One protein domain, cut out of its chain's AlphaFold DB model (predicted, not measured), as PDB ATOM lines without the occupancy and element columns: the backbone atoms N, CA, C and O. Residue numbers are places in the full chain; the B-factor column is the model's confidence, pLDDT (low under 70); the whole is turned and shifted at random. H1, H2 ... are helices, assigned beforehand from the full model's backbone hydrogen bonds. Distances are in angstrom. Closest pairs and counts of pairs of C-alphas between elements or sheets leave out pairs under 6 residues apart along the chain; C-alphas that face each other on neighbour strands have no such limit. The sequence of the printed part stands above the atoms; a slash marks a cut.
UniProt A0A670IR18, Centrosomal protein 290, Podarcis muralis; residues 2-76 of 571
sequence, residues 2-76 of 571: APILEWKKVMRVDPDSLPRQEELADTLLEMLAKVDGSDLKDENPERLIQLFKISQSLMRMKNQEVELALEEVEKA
ATOM      1  N   ALA A   2     193.300  74.546 227.797       47.00
ATOM      2  CA  ALA A   2     193.629  75.972 227.879       47.00
ATOM      3  C   ALA A   2     194.847  76.273 226.979       47.00
ATOM      4  O   ALA A   2     195.696  75.390 226.835       47.00
ATOM      5  N   PRO A   3     194.949  77.463 226.359       55.44
ATOM      6  CA  PRO A   3     196.154  77.852 225.634       55.44
ATOM      7  C   PRO A   3     197.311  78.048 226.621       55.44
ATOM      8  O   PRO A   3     197.161  78.769 227.605       55.44
ATOM      9  N   ILE A   4     198.457  77.418 226.347       63.09
ATOM     10  CA  ILE A   4     199.658  77.471 227.201       63.09
ATOM     11  C   ILE A   4     200.221  78.903 227.268       63.09
ATOM     12  O   ILE A   4     200.658  79.357 228.322       63.09
ATOM     13  N   LEU A   5     200.124  79.648 226.161       73.38
ATOM     14  CA  LEU A   5     200.481  81.063 226.068       73.38
ATOM     15  C   LEU A   5     199.238  81.961 226.033       73.38
ATOM     16  O   LEU A   5     198.523  82.048 225.030       73.38
ATOM     17  N   GLU A   6     199.022  82.732 227.100       79.19
ATOM     18  CA  GLU A   6     198.095  83.864 227.073       79.19
ATOM     19  C   GLU A   6     198.714  85.056 226.321       79.19
ATOM     20  O   GLU A   6     199.149  86.044 226.915       79.19
ATOM     21  N   TRP A   7     198.702  85.013 224.986       80.50
ATOM     22  CA  TRP A   7     199.237  86.093 224.140       80.50
ATOM     23  C   TRP A   7     198.677  87.490 224.458       80.50
ATOM     24  O   TRP A   7     199.364  88.488 224.257       80.50
ATOM     25  N   LYS A   8     197.455  87.589 225.004       76.50
ATOM     26  CA  LYS A   8     196.872  88.863 225.474       76.50
ATOM     27  C   LYS A   8     197.583  89.451 226.701       76.50
ATOM     28  O   LYS A   8     197.517  90.665 226.880       76.50
ATOM     29  N   LYS A   9     198.227  88.624 227.531       77.19
ATOM     30  CA  LYS A   9     199.116  89.060 228.618       77.19
ATOM     31  C   LYS A   9     200.493  89.400 228.050       77.19
ATOM     32  O   LYS A   9     200.926  90.534 228.199       77.19
ATOM     33  N   VAL A  10     201.109  88.482 227.298       80.06
ATOM     34  CA  VAL A  10     202.454  88.661 226.700       80.06
ATOM     35  C   VAL A  10     202.557  89.955 225.875       80.06
ATOM     36  O   VAL A  10     203.483  90.735 226.070       80.06
ATOM     37  N   MET A  11     201.570  90.256 225.023       81.56
ATOM     38  CA  MET A  11     201.553  91.479 224.198       81.56
ATOM     39  C   MET A  11     201.219  92.775 224.966       81.56
ATOM     40  O   MET A  11     201.193  93.844 224.360       81.56
ATOM     41  N   ARG A  12     200.934  92.706 226.274       81.62
ATOM     42  CA  ARG A  12     200.730  93.873 227.157       81.62
ATOM     43  C   ARG A  12     201.921  94.167 228.067       81.62
ATOM     44  O   ARG A  12     201.943  95.228 228.682       81.62
ATOM     45  N   VAL A  13     202.870  93.241 228.178       81.94
ATOM     46  CA  VAL A  13     204.067  93.401 229.008       81.94
ATOM     47  C   VAL A  13     205.072  94.270 228.259       81.94
ATOM     48  O   VAL A  13     205.443  93.947 227.130       81.94
ATOM     49  N   ASP A  14     205.515  95.352 228.896       82.62
ATOM     50  CA  ASP A  14     206.611  96.191 228.412       82.62
ATOM     51  C   ASP A  14     207.963  95.643 228.927       82.62
ATOM     52  O   ASP A  14     208.206  95.694 230.140       82.62
ATOM     53  N   PRO A  15     208.845  95.109 228.055       80.69
ATOM     54  CA  PRO A  15     210.078  94.432 228.462       80.69
ATOM     55  C   PRO A  15     211.062  95.318 229.234       80.69
ATOM     56  O   PRO A  15     211.801  94.804 230.074       80.69
ATOM     57  N   ASP A  16     211.062  96.631 228.982       81.12
ATOM     58  CA  ASP A  16     211.969  97.578 229.643       81.12
ATOM     59  C   ASP A  16     211.461  97.987 231.042       81.12
ATOM     60  O   ASP A  16     212.233  98.450 231.884       81.12
ATOM     61  N   SER A  17     210.176  97.747 231.336       82.38
ATOM     62  CA  SER A  17     209.581  97.919 232.673       82.38
ATOM     63  C   SER A  17     209.785  96.711 233.601       82.38
ATOM     64  O   SER A  17     209.647  96.837 234.821       82.38
ATOM     65  N   LEU A  18     210.131  95.553 233.028       81.44
ATOM     66  CA  LEU A  18     210.143  94.250 233.697       81.44
ATOM     67  C   LEU A  18     211.055  94.164 234.941       81.44
ATOM     68  O   LEU A  18     210.597  93.620 235.946       81.44
ATOM     69  N   PRO A  19     212.260  94.777 234.969       78.44
ATOM     70  CA  PRO A  19     213.132  94.779 236.154       78.44
ATOM     71  C   PRO A  19     212.583  95.528 237.381       78.44
ATOM     72  O   PRO A  19     213.285  95.668 238.377       78.44
ATOM     73  N   ARG A  20     211.355  96.061 237.316       81.56
ATOM     74  CA  ARG A  20     210.646  96.708 238.435       81.56
ATOM     75  C   ARG A  20     209.391  95.945 238.874       81.56
ATOM     76  O   ARG A  20     208.596  96.489 239.635       81.56
ATOM     77  N   GLN A  21     209.169  94.738 238.351       82.75
ATOM     78  CA  GLN A  21     207.949  93.952 238.557       82.75
ATOM     79  C   GLN A  21     208.301  92.478 238.814       82.75
ATOM     80  O   GLN A  21     207.989  91.611 238.008       82.75
ATOM     81  N   GLU A  22     208.969  92.208 239.934       78.75
ATOM     82  CA  GLU A  22     209.528  90.898 240.309       78.75
ATOM     83  C   GLU A  22     208.495  89.751 240.246       78.75
ATOM     84  O   GLU A  22     208.689  88.793 239.505       78.75
ATOM     85  N   GLU A  23     207.318  89.914 240.865       79.19
ATOM     86  CA  GLU A  23     206.209  88.937 240.800       79.19
ATOM     87  C   GLU A  23     205.732  88.641 239.359       79.19
ATOM     88  O   GLU A  23     205.322  87.525 239.020       79.19
ATOM     89  N   LEU A  24     205.772  89.651 238.484       80.62
ATOM     90  CA  LEU A  24     205.367  89.532 237.082       80.62
ATOM     91  C   LEU A  24     206.497  88.942 236.222       80.62
ATOM     92  O   LEU A  24     206.225  88.228 235.258       80.62
ATOM     93  N   ALA A  25     207.753  89.190 236.592       81.00
ATOM     94  CA  ALA A  25     208.929  88.576 235.995       81.00
ATOM     95  C   ALA A  25     208.977  87.068 236.296       81.00
ATOM     96  O   ALA A  25     209.104  86.277 235.361       81.00
ATOM     97  N   ASP A  26     208.777  86.658 237.551       82.62
ATOM     98  CA  ASP A  26     208.771  85.243 237.945       82.62
ATOM     99  C   ASP A  26     207.583  84.479 237.341       82.62
ATOM    100  O   ASP A  26     207.760  83.382 236.809       82.62
ATOM    101  N   THR A  27     206.378  85.062 237.310       82.12
ATOM    102  CA  THR A  27     205.229  84.412 236.644       82.12
ATOM    103  C   THR A  27     205.387  84.327 235.120       82.12
ATOM    104  O   THR A  27     204.922  83.361 234.511       82.12
ATOM    105  N   LEU A  28     206.085  85.273 234.477       81.12
ATOM    106  CA  LEU A  28     206.483  85.141 233.068       81.12
ATOM    107  C   LEU A  28     207.581  84.100 232.864       81.12
ATOM    108  O   LEU A  28     207.519  83.377 231.875       81.12
ATOM    109  N   LEU A  29     208.547  83.993 233.779       83.00
ATOM    110  CA  LEU A  29     209.590  82.970 233.747       83.00
ATOM    111  C   LEU A  29     208.976  81.566 233.866       83.00
ATOM    112  O   LEU A  29     209.298  80.689 233.068       83.00
ATOM    113  N   GLU A  30     208.026  81.373 234.786       82.94
ATOM    114  CA  GLU A  30     207.318  80.102 234.980       82.94
ATOM    115  C   GLU A  30     206.410  79.736 233.790       82.94
ATOM    116  O   GLU A  30     206.242  78.554 233.485       82.94
ATOM    117  N   MET A  31     205.838  80.727 233.093       79.75
ATOM    118  CA  MET A  31     205.119  80.500 231.831       79.75
ATOM    119  C   MET A  31     206.081  80.170 230.681       79.75
ATOM    120  O   MET A  31     205.858  79.194 229.972       79.75
ATOM    121  N   LEU A  32     207.161  80.939 230.504       81.06
ATOM    122  CA  LEU A  32     208.154  80.749 229.434       81.06
ATOM    123  C   LEU A  32     208.877  79.402 229.537       81.06
ATOM    124  O   LEU A  32     209.100  78.760 228.514       81.06
ATOM    125  N   ALA A  33     209.176  78.937 230.752       80.19
ATOM    126  CA  ALA A  33     209.779  77.628 231.005       80.19
ATOM    127  C   ALA A  33     208.883  76.433 230.604       80.19
ATOM    128  O   ALA A  33     209.347  75.295 230.620       80.19
ATOM    129  N   LYS A  34     207.612  76.678 230.252       79.31
ATOM    130  CA  LYS A  34     206.620  75.672 229.836       79.31
ATOM    131  C   LYS A  34     206.220  75.796 228.356       79.31
ATOM    132  O   LYS A  34     205.248  75.170 227.945       79.31
ATOM    133  N   VAL A  35     206.925  76.615 227.568       75.81
ATOM    134  CA  VAL A  35     206.672  76.801 226.129       75.81
ATOM    135  C   VAL A  35     207.578  75.886 225.310       75.81
ATOM    136  O   VAL A  35     208.789  76.101 225.254       75.81
ATOM    137  N   ASP A  36     206.989  74.915 224.614       73.00
ATOM    138  CA  ASP A  36     207.717  74.056 223.680       73.00
ATOM    139  C   ASP A  36     207.843  74.679 222.280       73.00
ATOM    140  O   ASP A  36     206.972  75.399 221.788       73.00
ATOM    141  N   GLY A  37     208.926  74.336 221.572       68.06
ATOM    142  CA  GLY A  37     209.199  74.809 220.205       68.06
ATOM    143  C   GLY A  37     208.222  74.298 219.129       68.06
ATOM    144  O   GLY A  37     208.339  74.671 217.958       68.06
ATOM    145  N   SER A  38     207.264  73.440 219.487       69.75
ATOM    146  CA  SER A  38     206.092  73.114 218.666       69.75
ATOM    147  C   SER A  38     205.095  74.266 218.590       69.75
ATOM    148  O   SER A  38     204.534  74.515 217.524       69.75
ATOM    149  N   ASP A  39     204.918  74.993 219.690       67.31
ATOM    150  CA  ASP A  39     203.744  75.835 219.951       67.31
ATOM    151  C   ASP A  39     203.881  77.242 219.344       67.31
ATOM    152  O   ASP A  39     202.983  78.077 219.439       67.31
ATOM    153  N   LEU A  40     205.023  77.494 218.698       73.19
ATOM    154  CA  LEU A  40     205.425  78.765 218.103       73.19
ATOM    155  C   LEU A  40     205.486  78.722 216.563       73.19
ATOM    156  O   LEU A  40     205.846  79.721 215.943       73.19
ATOM    157  N   LYS A  41     205.180  77.577 215.934       70.31
ATOM    158  CA  LYS A  41     205.432  77.343 214.496       70.31
ATOM    159  C   LYS A  41     204.538  78.138 213.544       70.31
ATOM    160  O   LYS A  41     205.023  78.562 212.501       70.31
ATOM    161  N   ASP A  42     203.280  78.354 213.918       70.38
ATOM    162  CA  ASP A  42     202.263  79.034 213.098       70.38
ATOM    163  C   ASP A  42     201.854  80.403 213.691       70.38
ATOM    164  O   ASP A  42     200.766  80.916 213.433       70.38
ATOM    165  N   GLU A  43     202.710  80.990 214.536       76.69
ATOM    166  CA  GLU A  43     202.418  82.208 215.301       76.69
ATOM    167  C   GLU A  43     202.930  83.503 214.647       76.69
ATOM    168  O   GLU A  43     203.921  83.522 213.914       76.69
ATOM    169  N   ASN A  44     202.254  84.624 214.928       78.69
ATOM    170  CA  ASN A  44     202.581  85.914 214.304       78.69
ATOM    171  C   ASN A  44     204.011  86.376 214.668       78.69
ATOM    172  O   ASN A  44     204.360  86.386 215.852       78.69
ATOM    173  N   PRO A  45     204.808  86.901 213.715       80.19
ATOM    174  CA  PRO A  45     206.192  87.310 213.980       80.19
ATOM    175  C   PRO A  45     206.305  88.407 215.050       80.19
ATOM    176  O   PRO A  45     207.246  88.399 215.837       80.19
ATOM    177  N   GLU A  46     205.320  89.303 215.158       81.19
ATOM    178  CA  GLU A  46     205.251  90.314 216.226       81.19
ATOM    179  C   GLU A  46     205.168  89.694 217.631       81.19
ATOM    180  O   GLU A  46     205.794  90.196 218.565       81.19
ATOM    181  N   ARG A  47     204.440  88.576 217.780       83.62
ATOM    182  CA  ARG A  47     204.323  87.841 219.049       83.62
ATOM    183  C   ARG A  47     205.647  87.187 219.423       83.62
ATOM    184  O   ARG A  47     206.068  87.292 220.571       83.62
ATOM    185  N   LEU A  48     206.328  86.582 218.447       81.94
ATOM    186  CA  LEU A  48     207.648  85.972 218.634       81.94
ATOM    187  C   LEU A  48     208.713  87.021 219.006       81.94
ATOM    188  O   LEU A  48     209.505  86.796 219.920       81.94
ATOM    189  N   ILE A  49     208.686  88.200 218.372       83.69
ATOM    190  CA  ILE A  49     209.561  89.334 218.712       83.69
ATOM    191  C   ILE A  49     209.301  89.827 220.143       83.69
ATOM    192  O   ILE A  49     210.257  90.075 220.880       83.69
ATOM    193  N   GLN A  50     208.038  89.949 220.568       85.31
ATOM    194  CA  GLN A  50     207.723  90.381 221.933       85.31
ATOM    195  C   GLN A  50     208.128  89.329 222.977       85.31
ATOM    196  O   GLN A  50     208.735  89.682 223.988       85.31
ATOM    197  N   LEU A  51     207.879  88.043 222.704       85.88
ATOM    198  CA  LEU A  51     208.318  86.919 223.541       85.88
ATOM    199  C   LEU A  51     209.847  86.930 223.730       85.88
ATOM    200  O   LEU A  51     210.338  86.813 224.852       85.88
ATOM    201  N   PHE A  52     210.595  87.151 222.643       84.81
ATOM    202  CA  PHE A  52     212.055  87.248 222.667       84.81
ATOM    203  C   PHE A  52     212.556  88.437 223.501       84.81
ATOM    204  O   PHE A  52     213.469  88.268 224.306       84.81
ATOM    205  N   LYS A  53     211.942  89.625 223.376       86.62
ATOM    206  CA  LYS A  53     212.309  90.792 224.203       86.62
ATOM    207  C   LYS A  53     212.075  90.549 225.697       86.62
ATOM    208  O   LYS A  53     212.927  90.911 226.504       86.62
ATOM    209  N   ILE A  54     210.943  89.937 226.063       86.31
ATOM    210  CA  ILE A  54     210.620  89.607 227.462       86.31
ATOM    211  C   ILE A  54     211.652  88.617 228.015       86.31
ATOM    212  O   ILE A  54     212.254  88.883 229.053       86.31
ATOM    213  N   SER A  55     211.932  87.538 227.276       84.81
ATOM    214  CA  SER A  55     212.967  86.555 227.626       84.81
ATOM    215  C   SER A  55     214.350  87.202 227.805       84.81
ATOM    216  O   SER A  55     215.026  86.966 228.806       84.81
ATOM    217  N   GLN A  56     214.743  88.116 226.906       85.75
ATOM    218  CA  GLN A  56     216.015  88.835 227.021       85.75
ATOM    219  C   GLN A  56     216.083  89.731 228.272       85.75
ATOM    220  O   GLN A  56     217.167  89.903 228.826       85.75
ATOM    221  N   SER A  57     214.963  90.307 228.722       85.88
ATOM    222  CA  SER A  57     214.919  91.124 229.942       85.88
ATOM    223  C   SER A  57     215.066  90.257 231.203       85.88
ATOM    224  O   SER A  57     215.923  90.535 232.042       85.88
ATOM    225  N   LEU A  58     214.344  89.128 231.271       86.31
ATOM    226  CA  LEU A  58     214.454  88.143 232.362       86.31
ATOM    227  C   LEU A  58     215.880  87.595 232.525       86.31
ATOM    228  O   LEU A  58     216.383  87.497 233.644       86.31
ATOM    229  N   MET A  59     216.567  87.293 231.416       84.94
ATOM    230  CA  MET A  59     217.958  86.824 231.456       84.94
ATOM    231  C   MET A  59     218.926  87.852 232.063       84.94
ATOM    232  O   MET A  59     219.888  87.455 232.717       84.94
ATOM    233  N   ARG A  60     218.689  89.162 231.881       85.94
ATOM    234  CA  ARG A  60     219.530  90.203 232.506       85.94
ATOM    235  C   ARG A  60     219.328  90.242 234.021       85.94
ATOM    236  O   ARG A  60     220.316  90.335 234.741       85.94
ATOM    237  N   MET A  61     218.082  90.122 234.492       86.69
ATOM    238  CA  MET A  61     217.755  90.117 235.926       86.69
ATOM    239  C   MET A  61     218.454  88.958 236.652       86.69
ATOM    240  O   MET A  61     219.208  89.187 237.595       86.69
ATOM    241  N   LYS A  62     218.307  87.722 236.152       84.06
ATOM    242  CA  LYS A  62     218.915  86.542 236.793       84.06
ATOM    243  C   LYS A  62     220.451  86.518 236.744       84.06
ATOM    244  O   LYS A  62     221.054  85.852 237.575       84.06
ATOM    245  N   ASN A  63     221.102  87.273 235.852       86.69
ATOM    246  CA  ASN A  63     222.560  87.449 235.907       86.69
ATOM    247  C   ASN A  63     222.991  88.378 237.062       86.69
ATOM    248  O   ASN A  63     224.011  88.131 237.696       86.69
ATOM    249  N   GLN A  64     222.206  89.419 237.364       83.62
ATOM    250  CA  GLN A  64     222.507  90.373 238.441       83.62
ATOM    251  C   GLN A  64     222.315  89.758 239.838       83.62
ATOM    252  O   GLN A  64     223.109  90.023 240.737       83.62
ATOM    253  N   GLU A  65     221.316  88.885 240.010       82.81
ATOM    254  CA  GLU A  65     221.122  88.107 241.248       82.81
ATOM    255  C   GLU A  65     222.349  87.236 241.589       82.81
ATOM    256  O   GLU A  65     222.744  87.141 242.751       82.81
ATOM    257  N   VAL A  66     222.991  86.637 240.576       85.25
ATOM    258  CA  VAL A  66     224.168  85.767 240.753       85.25
ATOM    259  C   VAL A  66     225.432  86.558 241.107       85.25
ATOM    260  O   VAL A  66     226.225  86.093 241.925       85.25
ATOM    261  N   GLU A  67     225.624  87.750 240.536       85.19
ATOM    262  CA  GLU A  67     226.777  88.610 240.851       85.19
ATOM    263  C   GLU A  67     226.752  89.083 242.316       85.19
ATOM    264  O   GLU A  67     227.774  89.014 243.002       85.19
ATOM    265  N   LEU A  68     225.579  89.472 242.831       83.06
ATOM    266  CA  LEU A  68     225.412  89.893 244.229       83.06
ATOM    267  C   LEU A  68     225.733  88.765 245.226       83.06
ATOM    268  O   LEU A  68     226.421  89.000 246.219       83.06
ATOM    269  N   ALA A  69     225.296  87.535 244.938       80.06
ATOM    270  CA  ALA A  69     225.523  86.378 245.808       80.06
ATOM    271  C   ALA A  69     227.010  85.991 245.952       80.06
ATOM    272  O   ALA A  69     227.397  85.392 246.956       80.06
ATOM    273  N   LEU A  70     227.860  86.330 244.975       77.88
ATOM    274  CA  LEU A  70     229.306  86.086 245.049       77.88
ATOM    275  C   LEU A  70     230.027  87.132 245.918       77.88
ATOM    276  O   LEU A  70     230.941  86.781 246.666       77.88
ATOM    277  N   GLU A  71     229.595  88.396 245.872       82.19
ATOM    278  CA  GLU A  71     230.250  89.503 246.587       82.19
ATOM    279  C   GLU A  71     230.058  89.438 248.120       82.19
ATOM    280  O   GLU A  71     230.838  90.025 248.875       82.19
ATOM    281  N   GLU A  72     229.035  88.727 248.608       78.50
ATOM    282  CA  GLU A  72     228.851  88.453 250.044       78.50
ATOM    283  C   GLU A  72     229.802  87.359 250.560       78.50
ATOM    284  O   GLU A  72     230.339  87.473 251.665       78.50
ATOM    285  N   VAL A  73     230.072  86.331 249.746       78.44
ATOM    286  CA  VAL A  73     230.967  85.214 250.108       78.44
ATOM    287  C   VAL A  73     232.418  85.683 250.237       78.44
ATOM    288  O   VAL A  73     233.120  85.260 251.157       78.44
ATOM    289  N   GLU A  74     232.874  86.582 249.362       77.75
ATOM    290  CA  GLU A  74     234.259  87.073 249.382       77.75
ATOM    291  C   GLU A  74     234.555  87.931 250.629       77.75
ATOM    292  O   GLU A  74     235.579  87.740 251.292       77.75
ATOM    293  N   LYS A  75     233.613  88.796 251.038       76.50
ATOM    294  CA  LYS A  75     233.742  89.630 252.251       76.50
ATOM    295  C   LYS A  75     233.864  88.799 253.530       76.50
ATOM    296  O   LYS A  75     234.662  89.144 254.401       76.50
ATOM    297  N   ALA A  76     233.143  87.679 253.626       69.19
ATOM    298  CA  ALA A  76     233.238  86.766 254.767       69.19
ATOM    299  C   ALA A  76     234.629  86.103 254.904       69.19
ATOM    300  O   ALA A  76     235.028  85.725 256.008       69.19
TER     301      ALA A  76
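What this domain is: This is residues 2 to 76 of the 571 residues of the protein "Centrosomal protein 290" of Podarcis muralis (UniProt A0A670IR18). Picture one long helix, H3, whose first part packs against a small head made of the tiny helix H1, the short helix H2 and their long links, while residues 62 to 76 of H3 stick out as a free, straight arm. H2 crosses H3 steeply, and H1 packs nearer to where H3 begins. The printed part has 75 residues, with three named helices in the order H1, H2, H3 and no named strand; its class is all helix. The whole is loose, with a radius of gyration of the C-alphas of 14.9 A, and spans 52 by 23 by 21 A, the arm making much of the length.

How they stand to each other: Start with H1, residues 7 to 10, and look ahead to H3, residues 45 to 76: they touch, H3 with residues 47 to 51 alone, and the closest C-alphas, of Val 10 and Leu 51, are 6.9 A apart. Next comes H2, residues 22 to 32, which is apart from H1, but only just, at 8.3 A. H2 touches H3, which meets it with residues 55 to 58 alone; the closest C-alphas, of Ala 25 and Leu 58, are 6.6 A apart. Their lines stand at a steep tilt of 58 degrees, opposite ways. In H2 every O i to N i+4 pair is within hydrogen-bond range, in H3 24 of 28 are, and H1 is too short for such a pair.

Where its parts are: Find C-alpha 7 at (199.237, 86.093, 224.140), where H1 begins. H2 starts at C-alpha 22, (209.528, 90.898, 240.309), and runs 14.9 A. H3 runs 48.9 A to C-alpha 76 at (233.238, 86.766, 254.767).

The domain as a whole: The C-alphas of Asp 42 and Ala 76, the two farthest apart, are 52.5 A apart. Both links are long, 11 and 12 residues, and the printed part has no cut. Look for pLDDT under 70 at residues 2 to 4, 37 to 39 and 76.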